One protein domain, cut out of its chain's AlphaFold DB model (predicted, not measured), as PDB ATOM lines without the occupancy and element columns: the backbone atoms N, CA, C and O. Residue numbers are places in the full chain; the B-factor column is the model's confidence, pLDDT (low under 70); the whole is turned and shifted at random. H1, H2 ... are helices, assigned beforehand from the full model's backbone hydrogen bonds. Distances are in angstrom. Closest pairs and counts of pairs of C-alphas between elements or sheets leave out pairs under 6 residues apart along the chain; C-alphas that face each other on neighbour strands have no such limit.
ATOM      1  N   THR A  20     -31.019 -15.496  -8.505       96.69
ATOM      2  CA  THR A  20     -30.158 -16.680  -8.464       96.69
ATOM      3  C   THR A  20     -30.839 -17.889  -9.109       96.69
ATOM      4  O   THR A  20     -30.214 -18.560  -9.931       96.69
ATOM      5  N   ASP A  21     -32.117 -18.153  -8.808       97.12
ATOM      6  CA  ASP A  21     -32.858 -19.256  -9.444       97.12
ATOM      7  C   ASP A  21     -32.929 -19.095 -10.970       97.12
ATOM      8  O   ASP A  21     -32.671 -20.048 -11.709       97.12
ATOM      9  N   ARG A  22     -33.187 -17.871 -11.446       97.81
ATOM     10  CA  ARG A  22     -33.234 -17.565 -12.880       97.81
ATOM     11  C   ARG A  22     -31.885 -17.773 -13.566       97.81
ATOM     12  O   ARG A  22     -31.835 -18.389 -14.622       97.81
ATOM     13  N   ILE A  23     -30.791 -17.324 -12.953       96.75
ATOM     14  CA  ILE A  23     -29.439 -17.530 -13.492       96.75
ATOM     15  C   ILE A  23     -29.114 -19.027 -13.587       96.75
ATOM     16  O   ILE A  23     -28.566 -19.477 -14.591       96.75
ATOM     17  N   ILE A  24     -29.465 -19.818 -12.565       96.06
ATOM     18  CA  ILE A  24     -29.260 -21.275 -12.583       96.06
ATOM     19  C   ILE A  24     -30.063 -21.922 -13.720       96.06
ATOM     20  O   ILE A  24     -29.563 -22.833 -14.382       96.06
ATOM     21  N   GLU A  25     -31.290 -21.459 -13.962       96.44
ATOM     22  CA  GLU A  25     -32.132 -21.937 -15.060       96.44
ATOM     23  C   GLU A  25     -31.548 -21.604 -16.434       96.44
ATOM     24  O   GLU A  25     -31.464 -22.490 -17.286       96.44
ATOM     25  N   ASP A  26     -31.054 -20.381 -16.620       97.12
ATOM     26  CA  ASP A  26     -30.414 -19.958 -17.865       97.12
ATOM     27  C   ASP A  26     -29.153 -20.796 -18.140       97.12
ATOM     28  O   ASP A  26     -28.992 -21.334 -19.237       97.12
ATOM     29  N   ILE A  27     -28.296 -21.014 -17.134       96.44
ATOM     30  CA  ILE A  27     -27.105 -21.877 -17.247       96.44
ATOM     31  C   ILE A  27     -27.498 -23.312 -17.626       96.44
ATOM     32  O   ILE A  27     -26.896 -23.913 -18.520       96.44
ATOM     33  N   CYS A  28     -28.532 -23.846 -16.973       96.31
ATOM     34  CA  CYS A  28     -29.066 -25.173 -17.260       96.31
ATOM     35  C   CYS A  28     -29.594 -25.276 -18.699       96.31
ATOM     36  O   CYS A  28     -29.361 -26.285 -19.363       96.31
ATOM     37  N   SER A  29     -30.274 -24.239 -19.198       96.25
ATOM     38  CA  SER A  29     -30.815 -24.203 -20.564       96.25
ATOM     39  C   SER A  29     -29.718 -24.248 -21.634       96.25
ATOM     40  O   SER A  29     -29.921 -24.796 -22.715       96.25
ATOM     41  N   LEU A  30     -28.531 -23.735 -21.301       95.12
ATOM     42  CA  LEU A  30     -27.346 -23.765 -22.156       95.12
ATOM     43  C   LEU A  30     -26.582 -25.099 -22.072       95.12
ATOM     44  O   LEU A  30     -25.609 -25.286 -22.801       95.12
ATOM     45  N   GLY A  31     -26.982 -26.018 -21.184       92.25
ATOM     46  CA  GLY A  31     -26.268 -27.276 -20.931       92.25
ATOM     47  C   GLY A  31     -24.889 -27.077 -20.292       92.25
ATOM     48  O   GLY A  31     -24.036 -27.965 -20.348       92.25
ATOM     49  N   ILE A  32     -24.643 -25.903 -19.711       88.12
ATOM     50  CA  ILE A  32     -23.377 -25.557 -19.073       88.12
ATOM     51  C   ILE A  32     -23.420 -26.079 -17.634       88.12
ATOM     52  O   ILE A  32     -24.383 -25.847 -16.914       88.12
ATOM     53  N   HIS A  33     -22.374 -26.781 -17.190       85.88
ATOM     54  CA  HIS A  33     -22.245 -27.307 -15.820       85.88
ATOM     55  C   HIS A  33     -23.306 -28.334 -15.363       85.88
ATOM     56  O   HIS A  33     -23.213 -28.831 -14.240       85.88
ATOM     57  N   GLY A  34     -24.267 -28.702 -16.211       90.25
ATOM     58  CA  GLY A  34     -25.282 -29.702 -15.901       90.25
ATOM     59  C   GLY A  34     -26.471 -29.671 -16.854       90.25
ATOM     60  O   GLY A  34     -26.615 -28.773 -17.677       90.25
ATOM     61  N   THR A  35     -27.332 -30.671 -16.713       92.25
ATOM     62  CA  THR A  35     -28.585 -30.841 -17.467       92.25
ATOM     63  C   THR A  35     -29.826 -30.535 -16.628       92.25
ATOM     64  O   THR A  35     -30.946 -30.545 -17.132       92.25
ATOM     65  N   ASN A  36     -29.638 -30.278 -15.331       94.81
ATOM     66  CA  ASN A  36     -30.683 -29.867 -14.402       94.81
ATOM     67  C   ASN A  36     -30.129 -28.884 -13.357       94.81
ATOM     68  O   ASN A  36     -28.920 -28.831 -13.113       94.81
ATOM     69  N   LYS A  37     -31.028 -28.146 -12.688       94.31
ATOM     70  CA  LYS A  37     -30.667 -27.136 -11.675       94.31
ATOM     71  C   LYS A  37     -29.769 -27.699 -10.562       94.31
ATOM     72  O   LYS A  37     -28.858 -27.009 -10.115       94.31
ATOM     73  N   SER A  38     -29.978 -28.948 -10.138       93.19
ATOM     74  CA  SER A  38     -29.184 -29.577  -9.071       93.19
ATOM     75  C   SER A  38     -27.735 -29.829  -9.492       93.19
ATOM     76  O   SER A  38     -26.821 -29.604  -8.702       93.19
ATOM     77  N   GLU A  39     -27.512 -30.278 -10.727       93.38
ATOM     78  CA  GLU A  39     -26.167 -30.468 -11.287       93.38
ATOM     79  C   GLU A  39     -25.433 -29.138 -11.415       93.38
ATOM     80  O   GLU A  39     -24.304 -29.015 -10.936       93.38
ATOM     81  N   VAL A  40     -26.113 -28.128 -11.963       95.62
ATOM     82  CA  VAL A  40     -25.573 -26.771 -12.098       95.62
ATOM     83  C   VAL A  40     -25.202 -26.200 -10.727       95.62
ATOM     84  O   VAL A  40     -24.063 -25.782 -10.523       95.62
ATOM     85  N   ALA A  41     -26.115 -26.252  -9.753       94.50
ATOM     86  CA  ALA A  41     -25.861 -25.773  -8.396       94.50
ATOM     87  C   ALA A  41     -24.694 -26.521  -7.730       94.50
ATOM     88  O   ALA A  41     -23.827 -25.905  -7.111       94.50
ATOM     89  N   CYS A  42     -24.624 -27.845  -7.892       93.88
ATOM     90  CA  CYS A  42     -23.530 -28.656  -7.361       93.88
ATOM     91  C   CYS A  42     -22.180 -28.280  -7.994       93.88
ATOM     92  O   CYS A  42     -21.169 -28.198  -7.292       93.88
ATOM     93  N   SER A  43     -22.157 -28.006  -9.301       93.88
ATOM     94  CA  SER A  43     -20.960 -27.541 -10.004       93.88
ATOM     95  C   SER A  43     -20.510 -26.167  -9.509       93.88
ATOM     96  O   SER A  43     -19.335 -26.004  -9.193       93.88
ATOM     97  N   ILE A  44     -21.435 -25.211  -9.365       94.62
ATOM     98  CA  ILE A  44     -21.140 -23.865  -8.845       94.62
ATOM     99  C   ILE A  44     -20.555 -23.953  -7.432       94.62
ATOM    100  O   ILE A  44     -19.502 -23.377  -7.165       94.62
ATOM    101  N   ILE A  45     -21.183 -24.726  -6.540       94.00
ATOM    102  CA  ILE A  45     -20.680 -24.938  -5.175       94.00
ATOM    103  C   ILE A  45     -19.275 -25.548  -5.213       94.00
ATOM    104  O   ILE A  45     -18.382 -25.089  -4.504       94.00
ATOM    105  N   ARG A  46     -19.045 -26.564  -6.055       92.06
ATOM    106  CA  ARG A  46     -17.732 -27.212  -6.176       92.06
ATOM    107  C   ARG A  46     -16.657 -26.252  -6.682       92.06
ATOM    108  O   ARG A  46     -15.559 -26.257  -6.133       92.06
ATOM    109  N   MET A  47     -16.965 -25.448  -7.699       95.06
ATOM    110  CA  MET A  47     -16.050 -24.436  -8.226       95.06
ATOM    111  C   MET A  47     -15.715 -23.400  -7.162       95.06
ATOM    112  O   MET A  47     -14.542 -23.162  -6.898       95.06
ATOM    113  N   TRP A  48     -16.727 -22.873  -6.471       95.06
ATOM    114  CA  TRP A  48     -16.509 -21.902  -5.407       95.06
ATOM    115  C   TRP A  48     -15.621 -22.465  -4.289       95.06
ATOM    116  O   TRP A  48     -14.684 -21.797  -3.854       95.06
ATOM    117  N   LEU A  49     -15.857 -23.711  -3.858       93.50
ATOM    118  CA  LEU A  49     -15.012 -24.383  -2.862       93.50
ATOM    119  C   LEU A  49     -13.564 -24.534  -3.345       93.50
ATOM    120  O   LEU A  49     -12.634 -24.373  -2.555       93.50
ATOM    121  N   TRP A  50     -13.367 -24.846  -4.629       91.81
ATOM    122  CA  TRP A  50     -12.042 -24.973  -5.230       91.81
ATOM    123  C   TRP A  50     -11.305 -23.629  -5.310       91.81
ATOM    124  O   TRP A  50     -10.122 -23.555  -4.995       91.81
ATOM    125  N   GLU A  51     -12.000 -22.561  -5.682       95.88
ATOM    126  CA  GLU A  51     -11.422 -21.220  -5.820       95.88
ATOM    127  C   GLU A  51     -11.144 -20.541  -4.473       95.88
ATOM    128  O   GLU A  51     -10.307 -19.647  -4.388       95.88
ATOM    129  N   ASN A  52     -11.830 -20.955  -3.404       96.25
ATOM    130  CA  ASN A  52     -11.736 -20.321  -2.087       96.25
ATOM    131  C   ASN A  52     -11.035 -21.206  -1.042       96.25
ATOM    132  O   ASN A  52     -11.221 -20.996   0.155       96.25
ATOM    133  N   GLN A  53     -10.210 -22.171  -1.465       93.50
ATOM    134  CA  GLN A  53      -9.532 -23.098  -0.549       93.50
ATOM    135  C   GLN A  53      -8.695 -22.401   0.526       93.50
ATOM    136  O   GLN A  53      -8.767 -22.799   1.687       93.50
ATOM    137  N   ASP A  54      -7.937 -21.367   0.165       92.88
ATOM    138  CA  ASP A  54      -7.087 -20.651   1.122       92.88
ATOM    139  C   ASP A  54      -7.935 -19.917   2.161       92.88
ATOM    140  O   ASP A  54      -7.768 -20.130   3.358       92.88
ATOM    141  N   LYS A  55      -8.965 -19.184   1.714       94.56
ATOM    142  CA  LYS A  55      -9.923 -18.523   2.616       94.56
ATOM    143  C   LYS A  55     -10.596 -19.520   3.557       94.56
ATOM    144  O   LYS A  55     -10.801 -19.219   4.729       94.56
ATOM    145  N   LEU A  56     -10.956 -20.699   3.056       93.44
ATOM    146  CA  LEU A  56     -11.545 -21.760   3.868       93.44
ATOM    147  C   LEU A  56     -10.557 -22.245   4.939       93.44
ATOM    148  O   LEU A  56     -10.940 -22.353   6.104       93.44
ATOM    149  N   ARG A  57      -9.286 -22.466   4.581       92.56
ATOM    150  CA  ARG A  57      -8.234 -22.873   5.529       92.56
ATOM    151  C   ARG A  57      -7.963 -21.811   6.587       92.56
ATOM    152  O   ARG A  57      -7.906 -22.156   7.765       92.56
ATOM    153  N   ASP A  58      -7.872 -20.548   6.187       95.56
ATOM    154  CA  ASP A  58      -7.633 -19.419   7.093       95.56
ATOM    155  C   ASP A  58      -8.763 -19.254   8.121       95.56
ATOM    156  O   ASP A  58      -8.542 -18.786   9.234       95.56
ATOM    157  N   ASN A  59      -9.974 -19.707   7.778       93.94
ATOM    158  CA  ASN A  59     -11.138 -19.728   8.665       93.94
ATOM    159  C   ASN A  59     -11.352 -21.090   9.359       93.94
ATOM    160  O   ASN A  59     -12.419 -21.349   9.912       93.94
ATOM    161  N   GLY A  60     -10.351 -21.976   9.340       92.50
ATOM    162  CA  GLY A  60     -10.367 -23.245  10.073       92.50
ATOM    163  C   GLY A  60     -11.174 -24.374   9.422       92.50
ATOM    164  O   GLY A  60     -11.430 -25.393  10.065       92.50
TER     165      GLY A  60
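Overview. This is residues 20 to 60 of the 74 residues of an uncharacterized protein of Dyella japonica DSM 16301 (UniProt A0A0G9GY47). Two helices stand nearly crosswise to each other: H2, the longest helix, begins beside H1 with Lys 37 close to Ile 24, packs on H1 with its residues 37 to 41 alone, and runs away from it at 73 degrees as one long arm. H2 makes most of the length, and its far part sticks out together with the small helix H3 and the last residues, so that residues 45 to 60 stand free. The printed part has 41 residues with three named helices in the order H1, H2, H3 and no named strand, and its class is all helix. It is loose, with a radius of gyration of the C-alphas of 12.3 A, and its outline is a rod with spans of 36 by 15 by 12 A.

Along the chain. H1 is residues 20 to 29, 14.3 A from first to last C-alpha, and begins at C-alpha 20 at (-30.158, -16.680, -8.464). H2 is residues 37 to 51, 21.0 A long in the same measure, and begins at C-alpha 37 at (-30.667, -27.136, -11.675). H3 is residues 53 to 58, 8.7 A long, and ends at C-alpha 58 at (-7.633, -19.419, 7.093).

Arrangement. H1 and H2 touch, H2 with residues 37 to 41 alone, and their closest C-alphas are those of Ile 24 and Lys 37, 6.1 A apart. Their lines stand at 73 degrees, only just about perpendicular. H2 and H3 meet only through their link. H1 and H3 are apart. In H1, H2 and H3 every O i to N i+4 pair is within hydrogen-bond range.

Size, cuts and confidence. The two C-alphas farthest apart are those of Ser 29 and Gly 60, at 36.8 A. The printed part has no cut. The link from H1 to H2 has 7 residues and is short, and the link from H2 to H3 has 1 residue and is tight. The mean pLDDT of the printed part is 94.2, and no printed residue is under 70.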